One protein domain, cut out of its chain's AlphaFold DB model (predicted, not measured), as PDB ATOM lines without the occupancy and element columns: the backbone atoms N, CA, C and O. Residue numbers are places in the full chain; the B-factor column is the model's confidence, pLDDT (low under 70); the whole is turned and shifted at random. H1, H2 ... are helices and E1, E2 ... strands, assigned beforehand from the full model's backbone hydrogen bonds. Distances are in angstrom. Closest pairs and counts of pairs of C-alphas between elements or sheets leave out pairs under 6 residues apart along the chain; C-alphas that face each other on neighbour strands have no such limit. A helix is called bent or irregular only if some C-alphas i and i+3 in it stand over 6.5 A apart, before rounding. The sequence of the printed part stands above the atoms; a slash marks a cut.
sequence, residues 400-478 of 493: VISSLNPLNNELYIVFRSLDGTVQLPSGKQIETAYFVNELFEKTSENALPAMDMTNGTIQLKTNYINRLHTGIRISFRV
ATOM      1  N   VAL A 400      15.156  22.897  46.864       97.94
ATOM      2  CA  VAL A 400      13.736  22.678  47.140       97.94
ATOM      3  C   VAL A 400      13.381  21.200  47.153       97.94
ATOM      4  O   VAL A 400      13.895  20.399  46.374       97.94
ATOM      5  N   ILE A 401      12.448  20.857  48.033       98.12
ATOM      6  CA  ILE A 401      11.823  19.542  48.096       98.12
ATOM      7  C   ILE A 401      10.332  19.729  47.863       98.12
ATOM      8  O   ILE A 401       9.708  20.597  48.474       98.12
ATOM      9  N   SER A 402       9.753  18.934  46.974       97.69
ATOM     10  CA  SER A 402       8.325  18.955  46.707       97.69
ATOM     11  C   SER A 402       7.794  17.586  46.320       97.69
ATOM     12  O   SER A 402       8.487  16.805  45.672       97.69
ATOM     13  N   SER A 403       6.556  17.299  46.708       95.69
ATOM     14  CA  SER A 403       5.876  16.085  46.273       95.69
ATOM     15  C   SER A 403       4.364  16.193  46.391       95.69
ATOM     16  O   SER A 403       3.839  16.828  47.314       95.69
ATOM     17  N   LEU A 404       3.659  15.595  45.432       93.00
ATOM     18  CA  LEU A 404       2.217  15.408  45.486       93.00
ATOM     19  C   LEU A 404       1.900  14.177  46.338       93.00
ATOM     20  O   LEU A 404       2.212  13.055  45.954       93.00
ATOM     21  N   ASN A 405       1.218  14.378  47.463       86.06
ATOM     22  CA  ASN A 405       0.796  13.267  48.306       86.06
ATOM     23  C   ASN A 405      -0.387  12.525  47.640       86.06
ATOM     24  O   ASN A 405      -1.448  13.133  47.438       86.06
ATOM     25  N   PRO A 406      -0.254  11.223  47.318       76.19
ATOM     26  CA  PRO A 406      -1.282  10.470  46.597       76.19
ATOM     27  C   PRO A 406      -2.557  10.230  47.416       76.19
ATOM     28  O   PRO A 406      -3.606   9.958  46.840       76.19
ATOM     29  N   LEU A 407      -2.496  10.349  48.745       75.00
ATOM     30  CA  LEU A 407      -3.619  10.045  49.639       75.00
ATOM     31  C   LEU A 407      -4.600  11.211  49.782       75.00
ATOM     32  O   LEU A 407      -5.792  11.000  49.981       75.00
ATOM     33  N   ASN A 408      -4.104  12.447  49.711       81.00
ATOM     34  CA  ASN A 408      -4.922  13.650  49.896       81.00
ATOM     35  C   ASN A 408      -4.872  14.620  48.709       81.00
ATOM     36  O   ASN A 408      -5.580  15.628  48.713       81.00
ATOM     37  N   ASN A 409      -4.075  14.304  47.685       87.25
ATOM     38  CA  ASN A 409      -3.934  15.074  46.455       87.25
ATOM     39  C   ASN A 409      -3.441  16.522  46.671       87.25
ATOM     40  O   ASN A 409      -3.693  17.392  45.831       87.25
ATOM     41  N   GLU A 410      -2.738  16.791  47.773       93.12
ATOM     42  CA  GLU A 410      -2.101  18.078  48.062       93.12
ATOM     43  C   GLU A 410      -0.619  18.065  47.693       93.12
ATOM     44  O   GLU A 410       0.063  17.046  47.813       93.12
ATOM     45  N   LEU A 411      -0.107  19.214  47.255       95.62
ATOM     46  CA  LEU A 411       1.315  19.407  46.989       95.62
ATOM     47  C   LEU A 411       2.005  19.965  48.230       95.62
ATOM     48  O   LEU A 411       1.599  20.990  48.780       95.62
ATOM     49  N   TYR A 412       3.057  19.277  48.644       97.06
ATOM     50  CA  TYR A 412       3.910  19.638  49.763       97.06
ATOM     51  C   TYR A 412       5.178  20.258  49.194       97.06
ATOM     52  O   TYR A 412       5.730  19.726  48.235       97.06
ATOM     53  N   ILE A 413       5.623  21.384  49.752       98.00
ATOM     54  CA  ILE A 413       6.826  22.093  49.301       98.00
ATOM     55  C   ILE A 413       7.632  22.559  50.510       98.00
ATOM     56  O   ILE A 413       7.060  23.072  51.470       98.00
ATOM     57  N   VAL A 414       8.956  22.445  50.439       97.81
ATOM     58  CA  VAL A 414       9.905  23.071  51.364       97.81
ATOM     59  C   VAL A 414      11.009  23.738  50.548       97.81
ATOM     60  O   VAL A 414      11.818  23.054  49.925       97.81
ATOM     61  N   PHE A 415      11.054  25.070  50.552       98.19
ATOM     62  CA  PHE A 415      12.141  25.835  49.933       98.19
ATOM     63  C   PHE A 415      13.326  25.925  50.897       98.19
ATOM     64  O   PHE A 415      13.149  26.352  52.038       98.19
ATOM     65  N   ARG A 416      14.527  25.557  50.452       96.12
ATOM     66  CA  ARG A 416      15.790  25.699  51.205       96.12
ATOM     67  C   ARG A 416      16.635  26.866  50.708       96.12
ATOM     68  O   ARG A 416      17.401  27.432  51.481       96.12
ATOM     69  N   SER A 417      16.427  27.291  49.465       96.88
ATOM     70  CA  SER A 417      16.966  28.536  48.923       96.88
ATOM     71  C   SER A 417      15.886  29.337  48.190       96.88
ATOM     72  O   SER A 417      14.791  28.841  47.912       96.88
ATOM     73  N   LEU A 418      16.187  30.603  47.889       96.75
ATOM     74  CA  LEU A 418      15.318  31.430  47.047       96.75
ATOM     75  C   LEU A 418      15.366  31.009  45.574       96.75
ATOM     76  O   LEU A 418      14.457  31.372  44.837       96.75
ATOM     77  N   ASP A 419      16.374  30.245  45.155       95.88
ATOM     78  CA  ASP A 419      16.533  29.767  43.776       95.88
ATOM     79  C   ASP A 419      15.728  28.484  43.508       95.88
ATOM     80  O   ASP A 419      15.512  28.104  42.357       95.88
ATOM     81  N   GLY A 420      15.223  27.845  44.568       96.25
ATOM     82  CA  GLY A 420      14.354  26.681  44.478       96.25
ATOM     83  C   GLY A 420      13.075  26.976  43.699       96.25
ATOM     84  O   GLY A 420      12.346  27.925  43.998       96.25
ATOM     85  N   THR A 421      12.771  26.128  42.717       96.50
ATOM     86  CA  THR A 421      11.567  26.245  41.889       96.50
ATOM     87  C   THR A 421      10.800  24.932  41.834       96.50
ATOM     88  O   THR A 421      11.384  23.855  41.744       96.50
ATOM     89  N   VAL A 422       9.470  25.015  41.876       95.75
ATOM     90  CA  VAL A 422       8.578  23.851  41.789       95.75
ATOM     91  C   VAL A 422       7.661  24.007  40.592       95.75
ATOM     92  O   VAL A 422       7.014  25.041  40.432       95.75
ATOM     93  N   GLN A 423       7.572  22.974  39.759       92.06
ATOM     94  CA  GLN A 423       6.593  22.942  38.679       92.06
ATOM     95  C   GLN A 423       5.233  22.511  39.222       92.06
ATOM     96  O   GLN A 423       5.097  21.477  39.873       92.06
ATOM     97  N   LEU A 424       4.211  23.310  38.940       88.69
ATOM     98  CA  LEU A 424       2.832  22.963  39.228       88.69
ATOM     99  C   LEU A 424       2.428  21.767  38.351       88.69
ATOM    100  O   LEU A 424       2.662  21.803  37.139       88.69
ATOM    101  N   PRO A 425       1.777  20.731  38.909       83.69
ATOM    102  CA  PRO A 425       1.274  19.631  38.102       83.69
ATOM    103  C   PRO A 425       0.337  20.136  36.995       83.69
ATOM    104  O   PRO A 425      -0.518  20.996  37.231       83.69
ATOM    105  N   SER A 426       0.502  19.600  35.783       81.12
ATOM    106  CA  SER A 426      -0.235  20.058  34.601       81.12
ATOM    107  C   SER A 426      -1.751  20.042  34.830       81.12
ATOM    108  O   SER A 426      -2.305  19.095  35.386       81.12
ATOM    109  N   GLY A 427      -2.429  21.117  34.423       81.38
ATOM    110  CA  GLY A 427      -3.883  21.255  34.549       81.38
ATOM    111  C   GLY A 427      -4.403  21.536  35.965       81.38
ATOM    112  O   GLY A 427      -5.608  21.764  36.117       81.38
ATOM    113  N   LYS A 428      -3.544  21.573  36.993       84.19
ATOM    114  CA  LYS A 428      -3.954  21.939  38.353       84.19
ATOM    115  C   LYS A 428      -3.954  23.454  38.548       84.19
ATOM    116  O   LYS A 428      -3.131  24.174  37.994       84.19
ATOM    117  N   GLN A 429      -4.893  23.941  39.356       88.44
ATOM    118  CA  GLN A 429      -4.951  25.334  39.800       88.44
ATOM    119  C   GLN A 429      -4.961  25.368  41.320       88.44
ATOM    120  O   GLN A 429      -5.709  24.617  41.944       88.44
ATOM    121  N   ILE A 430      -4.149  26.240  41.910       92.38
ATOM    122  CA  ILE A 430      -4.073  26.380  43.364       92.38
ATOM    123  C   ILE A 430      -5.395  26.944  43.901       92.38
ATOM    124  O   ILE A 430      -5.892  27.963  43.423       92.38
ATOM    125  N   GLU A 431      -5.958  26.275  44.904       93.12
ATOM    126  CA  GLU A 431      -7.117  26.747  45.659       93.12
ATOM    127  C   GLU A 431      -6.689  27.447  46.945       93.12
ATOM    128  O   GLU A 431      -7.045  28.602  47.175       93.12
ATOM    129  N   THR A 432      -5.899  26.753  47.765       95.25
ATOM    130  CA  THR A 432      -5.371  27.275  49.026       95.25
ATOM    131  C   THR A 432      -3.918  26.865  49.212       95.25
ATOM    132  O   THR A 432      -3.481  25.847  48.677       95.25
ATOM    133  N   ALA A 433      -3.170  27.663  49.974       97.25
ATOM    134  CA  ALA A 433      -1.830  27.315  50.419       97.25
ATOM    135  C   ALA A 433      -1.622  27.791  51.859       97.25
ATOM    136  O   ALA A 433      -1.904  28.950  52.172       97.25
ATOM    137  N   TYR A 434      -1.112  26.916  52.720       97.62
ATOM    138  CA  TYR A 434      -0.856  27.213  54.130       97.62
ATOM    139  C   TYR A 434       0.569  26.841  54.504       97.62
ATOM    140  O   TYR A 434       1.069  25.807  54.055       97.62
ATOM    141  N   PHE A 435       1.193  27.652  55.357       97.56
ATOM    142  CA  PHE A 435       2.392  27.207  56.060       97.56
ATOM    143  C   PHE A 435       2.026  26.098  57.041       97.56
ATOM    144  O   PHE A 435       0.907  26.064  57.566       97.56
ATOM    145  N   VAL A 436       2.978  25.214  57.307       92.12
ATOM    146  CA  VAL A 436       2.813  24.110  58.250       92.12
ATOM    147  C   VAL A 436       3.724  24.235  59.468       92.12
ATOM    148  O   VAL A 436       4.710  24.970  59.442       92.12
ATOM    149  N   ASN A 437       3.380  23.519  60.538       86.62
ATOM    150  CA  ASN A 437       4.324  23.240  61.618       86.62
ATOM    151  C   ASN A 437       5.335  22.160  61.195       86.62
ATOM    152  O   ASN A 437       5.281  21.619  60.085       86.62
ATOM    153  N   GLU A 438       6.247  21.814  62.097       76.69
ATOM    154  CA  GLU A 438       7.244  20.767  61.900       76.69
ATOM    155  C   GLU A 438       6.625  19.430  61.468       76.69
ATOM    156  O   GLU A 438       7.242  18.732  60.684       76.69
ATOM    157  N   LEU A 439       5.386  19.101  61.851       73.06
ATOM    158  CA  LEU A 439       4.703  17.846  61.499       73.06
ATOM    159  C   LEU A 439       3.860  17.909  60.213       73.06
ATOM    160  O   LEU A 439       3.056  17.013  59.960       73.06
ATOM    161  N   PHE A 440       3.994  18.965  59.411       84.62
ATOM    162  CA  PHE A 440       3.155  19.204  58.231       84.62
ATOM    163  C   PHE A 440       1.652  19.420  58.515       84.62
ATOM    164  O   PHE A 440       0.812  19.343  57.606       84.62
ATOM    165  N   GLU A 441       1.277  19.778  59.744       83.75
ATOM    166  CA  GLU A 441      -0.080  20.237  60.052       83.75
ATOM    167  C   GLU A 441      -0.254  21.694  59.603       83.75
ATOM    168  O   GLU A 441       0.594  22.549  59.870       83.75
ATOM    169  N   LYS A 442      -1.361  21.993  58.908       90.12
ATOM    170  CA  LYS A 442      -1.652  23.348  58.417       90.12
ATOM    171  C   LYS A 442      -1.800  24.314  59.593       90.12
ATOM    172  O   LYS A 442      -2.610  24.094  60.490       90.12
ATOM    173  N   THR A 443      -1.058  25.414  59.550       92.62
ATOM    174  CA  THR A 443      -1.249  26.545  60.463       92.62
ATOM    175  C   THR A 443      -2.383  27.449  59.969       92.62
ATOM    176  O   THR A 443      -2.917  27.273  58.873       92.62
ATOM    177  N   SER A 444      -2.739  28.465  60.756       93.06
ATOM    178  CA  SER A 444      -3.663  29.518  60.316       93.06
ATOM    179  C   SER A 444      -3.047  30.495  59.303       93.06
ATOM    180  O   SER A 444      -3.753  31.364  58.789       93.06
ATOM    181  N   GLU A 445      -1.750  30.383  59.005       96.75
ATOM    182  CA  GLU A 445      -1.034  31.325  58.154       96.75
ATOM    183  C   GLU A 445      -1.109  30.947  56.667       96.75
ATOM    184  O   GLU A 445      -0.720  29.854  56.251       96.75
ATOM    185  N   ASN A 446      -1.582  31.889  55.846       96.75
ATOM    186  CA  ASN A 446      -1.690  31.737  54.396       96.75
ATOM    187  C   ASN A 446      -0.320  31.901  53.713       96.75
ATOM    188  O   ASN A 446       0.334  32.933  53.872       96.75
ATOM    189  N   ALA A 447       0.069  30.919  52.898       97.00
ATOM    190  CA  ALA A 447       1.332  30.911  52.162       97.00
ATOM    191  C   ALA A 447       1.241  31.519  50.748       97.00
ATOM    192  O   ALA A 447       2.273  31.829  50.157       97.00
ATOM    193  N   LEU A 448       0.041  31.758  50.195       96.12
ATOM    194  CA  LEU A 448      -0.129  32.352  48.855       96.12
ATOM    195  C   LEU A 448       0.635  33.676  48.665       96.12
ATOM    196  O   LEU A 448       1.275  33.839  47.625       96.12
ATOM    197  N   PRO A 449       0.637  34.623  49.628       96.75
ATOM    198  CA  PRO A 449       1.388  35.868  49.475       96.75
ATOM    199  C   PRO A 449       2.901  35.659  49.343       96.75
ATOM    200  O   PRO A 449       3.559  36.486  48.708       96.75
ATOM    201  N   ALA A 450       3.433  34.562  49.892       95.88
ATOM    202  CA  ALA A 450       4.855  34.235  49.891       95.88
ATOM    203  C   ALA A 450       5.358  33.656  48.566       95.88
ATOM    204  O   ALA A 450       6.565  33.614  48.348       95.88
ATOM    205  N   MET A 451       4.456  33.243  47.676       95.06
ATOM    206  CA  MET A 451       4.809  32.558  46.437       95.06
ATOM    207  C   MET A 451       4.724  33.497  45.235       95.06
ATOM    208  O   MET A 451       3.762  34.260  45.087       95.06
ATOM    209  N   ASP A 452       5.740  33.448  44.379       94.00
ATOM    210  CA  ASP A 452       5.657  33.921  43.003       94.00
ATOM    211  C   ASP A 452       5.232  32.759  42.099       94.00
ATOM    212  O   ASP A 452       5.669  31.624  42.288       94.00
ATOM    213  N   MET A 453       4.331  33.036  41.161       90.19
ATOM    214  CA  MET A 453       3.721  32.042  40.284       90.19
ATOM    215  C   MET A 453       3.791  32.540  38.848       90.19
ATOM    216  O   MET A 453       2.935  33.305  38.401       90.19
ATOM    217  N   THR A 454       4.799  32.079  38.115       87.62
ATOM    218  CA  THR A 454       5.034  32.485  36.727       87.62
ATOM    219  C   THR A 454       5.101  31.249  35.841       87.62
ATOM    220  O   THR A 454       5.882  30.342  36.095       87.62
ATOM    221  N   ASN A 455       4.266  31.191  34.796       84.75
ATOM    222  CA  ASN A 455       4.233  30.092  33.816       84.75
ATOM    223  C   ASN A 455       4.120  28.681  34.431       84.75
ATOM    224  O   ASN A 455       4.740  27.740  33.948       84.75
ATOM    225  N   GLY A 456       3.345  28.529  35.509       86.69
ATOM    226  CA  GLY A 456       3.197  27.246  36.207       86.69
ATOM    227  C   GLY A 456       4.379  26.875  37.108       86.69
ATOM    228  O   GLY A 456       4.357  25.813  37.712       86.69
ATOM    229  N   THR A 457       5.380  27.744  37.250       93.62
ATOM    230  CA  THR A 457       6.474  27.590  38.213       93.62
ATOM    231  C   THR A 457       6.167  28.369  39.490       93.62
ATOM    232  O   THR A 457       5.732  29.520  39.421       93.62
ATOM    233  N   ILE A 458       6.400  27.745  40.644       95.75
ATOM    234  CA  ILE A 458       6.274  28.324  41.982       95.75
ATOM    235  C   ILE A 458       7.676  28.592  42.537       95.75
ATOM    236  O   ILE A 458       8.529  27.703  42.505       95.75
ATOM    237  N   GLN A 459       7.889  29.782  43.095       97.12
ATOM    238  CA  GLN A 459       9.124  30.177  43.780       97.12
ATOM    239  C   GLN A 459       8.799  30.962  45.058       97.12
ATOM    240  O   GLN A 459       7.772  31.641  45.131       97.12
ATOM    241  N   LEU A 460       9.666  30.899  46.071       97.62
ATOM    242  CA  LEU A 460       9.532  31.730  47.269       97.62
ATOM    243  C   LEU A 460       9.984  33.169  46.981       97.62
ATOM    244  O   LEU A 460      11.076  33.405  46.468       97.62
ATOM    245  N   LYS A 461       9.170  34.159  47.349       97.38
ATOM    246  CA  LYS A 461       9.535  35.572  47.193       97.38
ATOM    247  C   LYS A 461      10.642  35.972  48.163       97.38
ATOM    248  O   LYS A 461      10.626  35.607  49.336       97.38
ATOM    249  N   THR A 462      11.537  36.849  47.712       95.94
ATOM    250  CA  THR A 462      12.681  37.344  48.496       95.94
ATOM    251  C   THR A 462      12.289  37.957  49.846       95.94
ATOM    252  O   THR A 462      12.997  37.781  50.833       95.94
ATOM    253  N   ASN A 463      11.143  38.644  49.937       96.12
ATOM    254  CA  ASN A 463      10.665  39.232  51.195       96.12
ATOM    255  C   ASN A 463      10.114  38.203  52.203       96.12
ATOM    256  O   ASN A 463       9.737  38.591  53.306       96.12
ATOM    257  N   TYR A 464      10.093  36.918  51.839       96.69
ATOM    258  CA  TYR A 464       9.733  35.785  52.689       96.69
ATOM    259  C   TYR A 464      10.923  34.845  52.945       96.69
ATOM    260  O   TYR A 464      10.724  33.693  53.309       96.69
ATOM    261  N   ILE A 465      12.169  35.316  52.808       96.31
ATOM    262  CA  ILE A 465      13.384  34.516  53.072       96.31
ATOM    263  C   ILE A 465      13.411  33.872  54.474       96.31
ATOM    264  O   ILE A 465      13.975  32.803  54.666       96.31
ATOM    265  N   ASN A 466      12.742  34.475  55.459       95.25
ATOM    266  CA  ASN A 466      12.590  33.914  56.805       95.25
ATOM    267  C   ASN A 466      11.673  32.674  56.869       95.25
ATOM    268  O   ASN A 466      11.498  32.115  57.948       95.25
ATOM    269  N   ARG A 467      11.058  32.282  55.748       95.62
ATOM    270  CA  ARG A 467      10.226  31.082  55.588       95.62
ATOM    271  C   ARG A 467      10.942  29.941  54.870       95.62
ATOM    272  O   ARG A 467      10.323  28.904  54.645       95.62
ATOM    273  N   LEU A 468      12.226  30.094  54.539       95.81
ATOM    274  CA  LEU A 468      13.042  28.949  54.141       95.81
ATOM    275  C   LEU A 468      12.975  27.855  55.221       95.81
ATOM    276  O   LEU A 468      12.806  28.142  56.407       95.81
ATOM    277  N   HIS A 469      13.056  26.598  54.793       92.62
ATOM    278  CA  HIS A 469      12.884  25.381  55.597       92.62
ATOM    279  C   HIS A 469      11.500  25.204  56.247       92.62
ATOM    280  O   HIS A 469      11.281  24.211  56.939       92.62
ATOM    281  N   THR A 470      10.550  26.119  56.015       94.69
ATOM    282  CA  THR A 470       9.158  25.968  56.462       94.69
ATOM    283  C   THR A 470       8.343  25.292  55.367       94.69
ATOM    284  O   THR A 470       8.349  25.731  54.215       94.69
ATOM    285  N   GLY A 471       7.620  24.235  55.723       95.62
ATOM    286  CA  GLY A 471       6.765  23.532  54.780       95.62
ATOM    287  C   GLY A 471       5.529  24.339  54.377       95.62
ATOM    288  O   GLY A 471       4.973  25.125  55.150       95.62
ATOM    289  N   ILE A 472       5.076  24.102  53.152       98.00
ATOM    290  CA  ILE A 472       3.850  24.644  52.576       98.00
ATOM    291  C   ILE A 472       3.012  23.471  52.074       98.00
ATOM    292  O   ILE A 472       3.529  22.584  51.395       98.00
ATOM    293  N   ARG A 473       1.712  23.482  52.378       96.62
ATOM    294  CA  ARG A 473       0.725  22.560  51.800       96.62
ATOM    295  C   ARG A 473      -0.217  23.312  50.882       96.62
ATOM    296  O   ARG A 473      -0.824  24.298  51.302       96.62
ATOM    297  N   ILE A 474      -0.349  22.823  49.655       96.25
ATOM    298  CA  ILE A 474      -1.136  23.427  48.586       96.25
ATOM    299  C   ILE A 474      -2.256  22.470  48.186       96.25
ATOM    300  O   ILE A 474      -2.002  21.357  47.731       96.25
ATOM    301  N   SER A 475      -3.496  22.930  48.315       94.44
ATOM    302  CA  SER A 475      -4.673  22.227  47.802       94.44
ATOM    303  C   SER A 475      -5.044  22.788  46.428       94.44
ATOM    304  O   SER A 475      -4.888  23.986  46.168       94.44
ATOM    305  N   PHE A 476      -5.555  21.935  45.545       92.19
ATOM    306  CA  PHE A 476      -5.937  22.317  44.187       92.19
ATOM    307  C   PHE A 476      -7.449  22.373  44.023       92.19
ATOM    308  O   PHE A 476      -8.163  21.550  44.588       92.19
ATOM    309  N   ARG A 477      -7.925  23.273  43.157       85.06
ATOM    310  CA  ARG A 477      -9.330  23.277  42.750       85.06
ATOM    311  C   ARG A 477      -9.630  22.011  41.963       85.06
ATOM    312  O   ARG A 477      -8.953  21.713  40.977       85.06
ATOM    313  N   VAL A 478     -10.696  21.317  42.342       61.69
ATOM    314  CA  VAL A 478     -11.255  20.247  41.517       61.69
ATOM    315  C   VAL A 478     -11.916  20.892  40.299       61.69
ATOM    316  O   VAL A 478     -12.951  21.550  40.409       61.69
TER     317      VAL A 478
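What this domain is: This is residues 400 to 478 of the 493 residues of an uncharacterized protein of Desulfosarcina alkanivorans (UniProt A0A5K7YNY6). Two antiparallel sheets stand partly face to face as a small sandwich, a strongly twisted one of five strands, E1, E2, E8, E4 and E5, and a smaller one of three, E3, E7 and E6, with the short helix H1 at one end. The sandwich is narrow on the side where edge strands E1 and E3 come close and wider on the other, where E5 reaches away from the smaller sheet. The printed part has 79 residues, and the order along the chain is E1, E2, E3, E4, E5, E6, E7, H1, E8; the class is mostly strand. It is compact, with a radius of gyration of the C-alphas of 11.4 A, and its C-alphas span 31 by 29 by 19 A.

How they stand to each other: E1, residues 400 to 404, and E2, residues 411 to 415, form an antiparallel hairpin at 175 degrees, with N 403 and O 412 at 3.0 A. Beside E2 runs E8, residues 471 to 476, antiparallel at 148 degrees, with N 413 and O 472 at 2.9 A. E8 and E4, residues 430 to 436, are antiparallel at 159 degrees, with N 434 and O 473 at 3.0 A. E4 forms an antiparallel hairpin with E5, residues 442 to 446, at 115 degrees, with N 443 and O 435 at 2.9 A. The strands run, strand beside strand, E1, E2, E8, E4, E5; E1 and E5 are the edge strands, with one neighbour each, and the strands' lines turn by 114 degrees from edge to edge. In the second sheet, E3, residues 421 to 423, is the antiparallel neighbour of E7, residues 457 to 460, at 149 degrees, with N 422 and O 458 at 2.9 A. E7 and E6, residues 451 to 454, form an antiparallel hairpin at 151 degrees, with N 452 and O 459 at 2.8 A. The two sheets make a sandwich, two sheets face to face, with the facing parts 9.7 A centre to centre and the strands of the one at 33 degrees to those of the other. The closest C-alphas of E1 and E3 are those of Val 400 and Thr 421, 6.7 A apart; those of E2 and E7 are Phe 415 and Leu 460, 7.0 A apart. E4 and E6 are apart. H1, residues 462 to 467, is only just not on either sheet, with 4 pairs of C-alphas within 10 A of each. It is irregular, with C-alphas 463 and 466 8.0 A apart; 0 of its 2 O i to N i+4 pairs and 2 of its 3 O i to N i+3 pairs are within hydrogen-bond range.

Where its parts are: E1 begins at C-alpha 400, (13.736, 22.678, 47.140), and measures 13.7 A; E2 measures 12.9 A and E3 6.8 A. E4 begins at C-alpha 430, (-4.073, 26.380, 43.364), and measures 16.6 A, while E5 measures 9.3 A. E6 measures 9.7 A, E7 10.4 A and H1 9.8 A. E8 measures 16.6 A and ends at C-alpha 476, (-5.937, 22.317, 44.187).

The domain as a whole: The two C-alphas farthest apart, those of Leu 407 and Asn 463, are 32.5 A apart. The printed part has no cut, and no link is long; E1 to E2 and E3 to E4 are short links, and the others are tight. The chain changes from one sheet to the other at the links E2 to E3, E3 to E4, E5 to E6 and E7 to E8. The mean pLDDT of the printed part is 92.0, and only residue 478 is under 70.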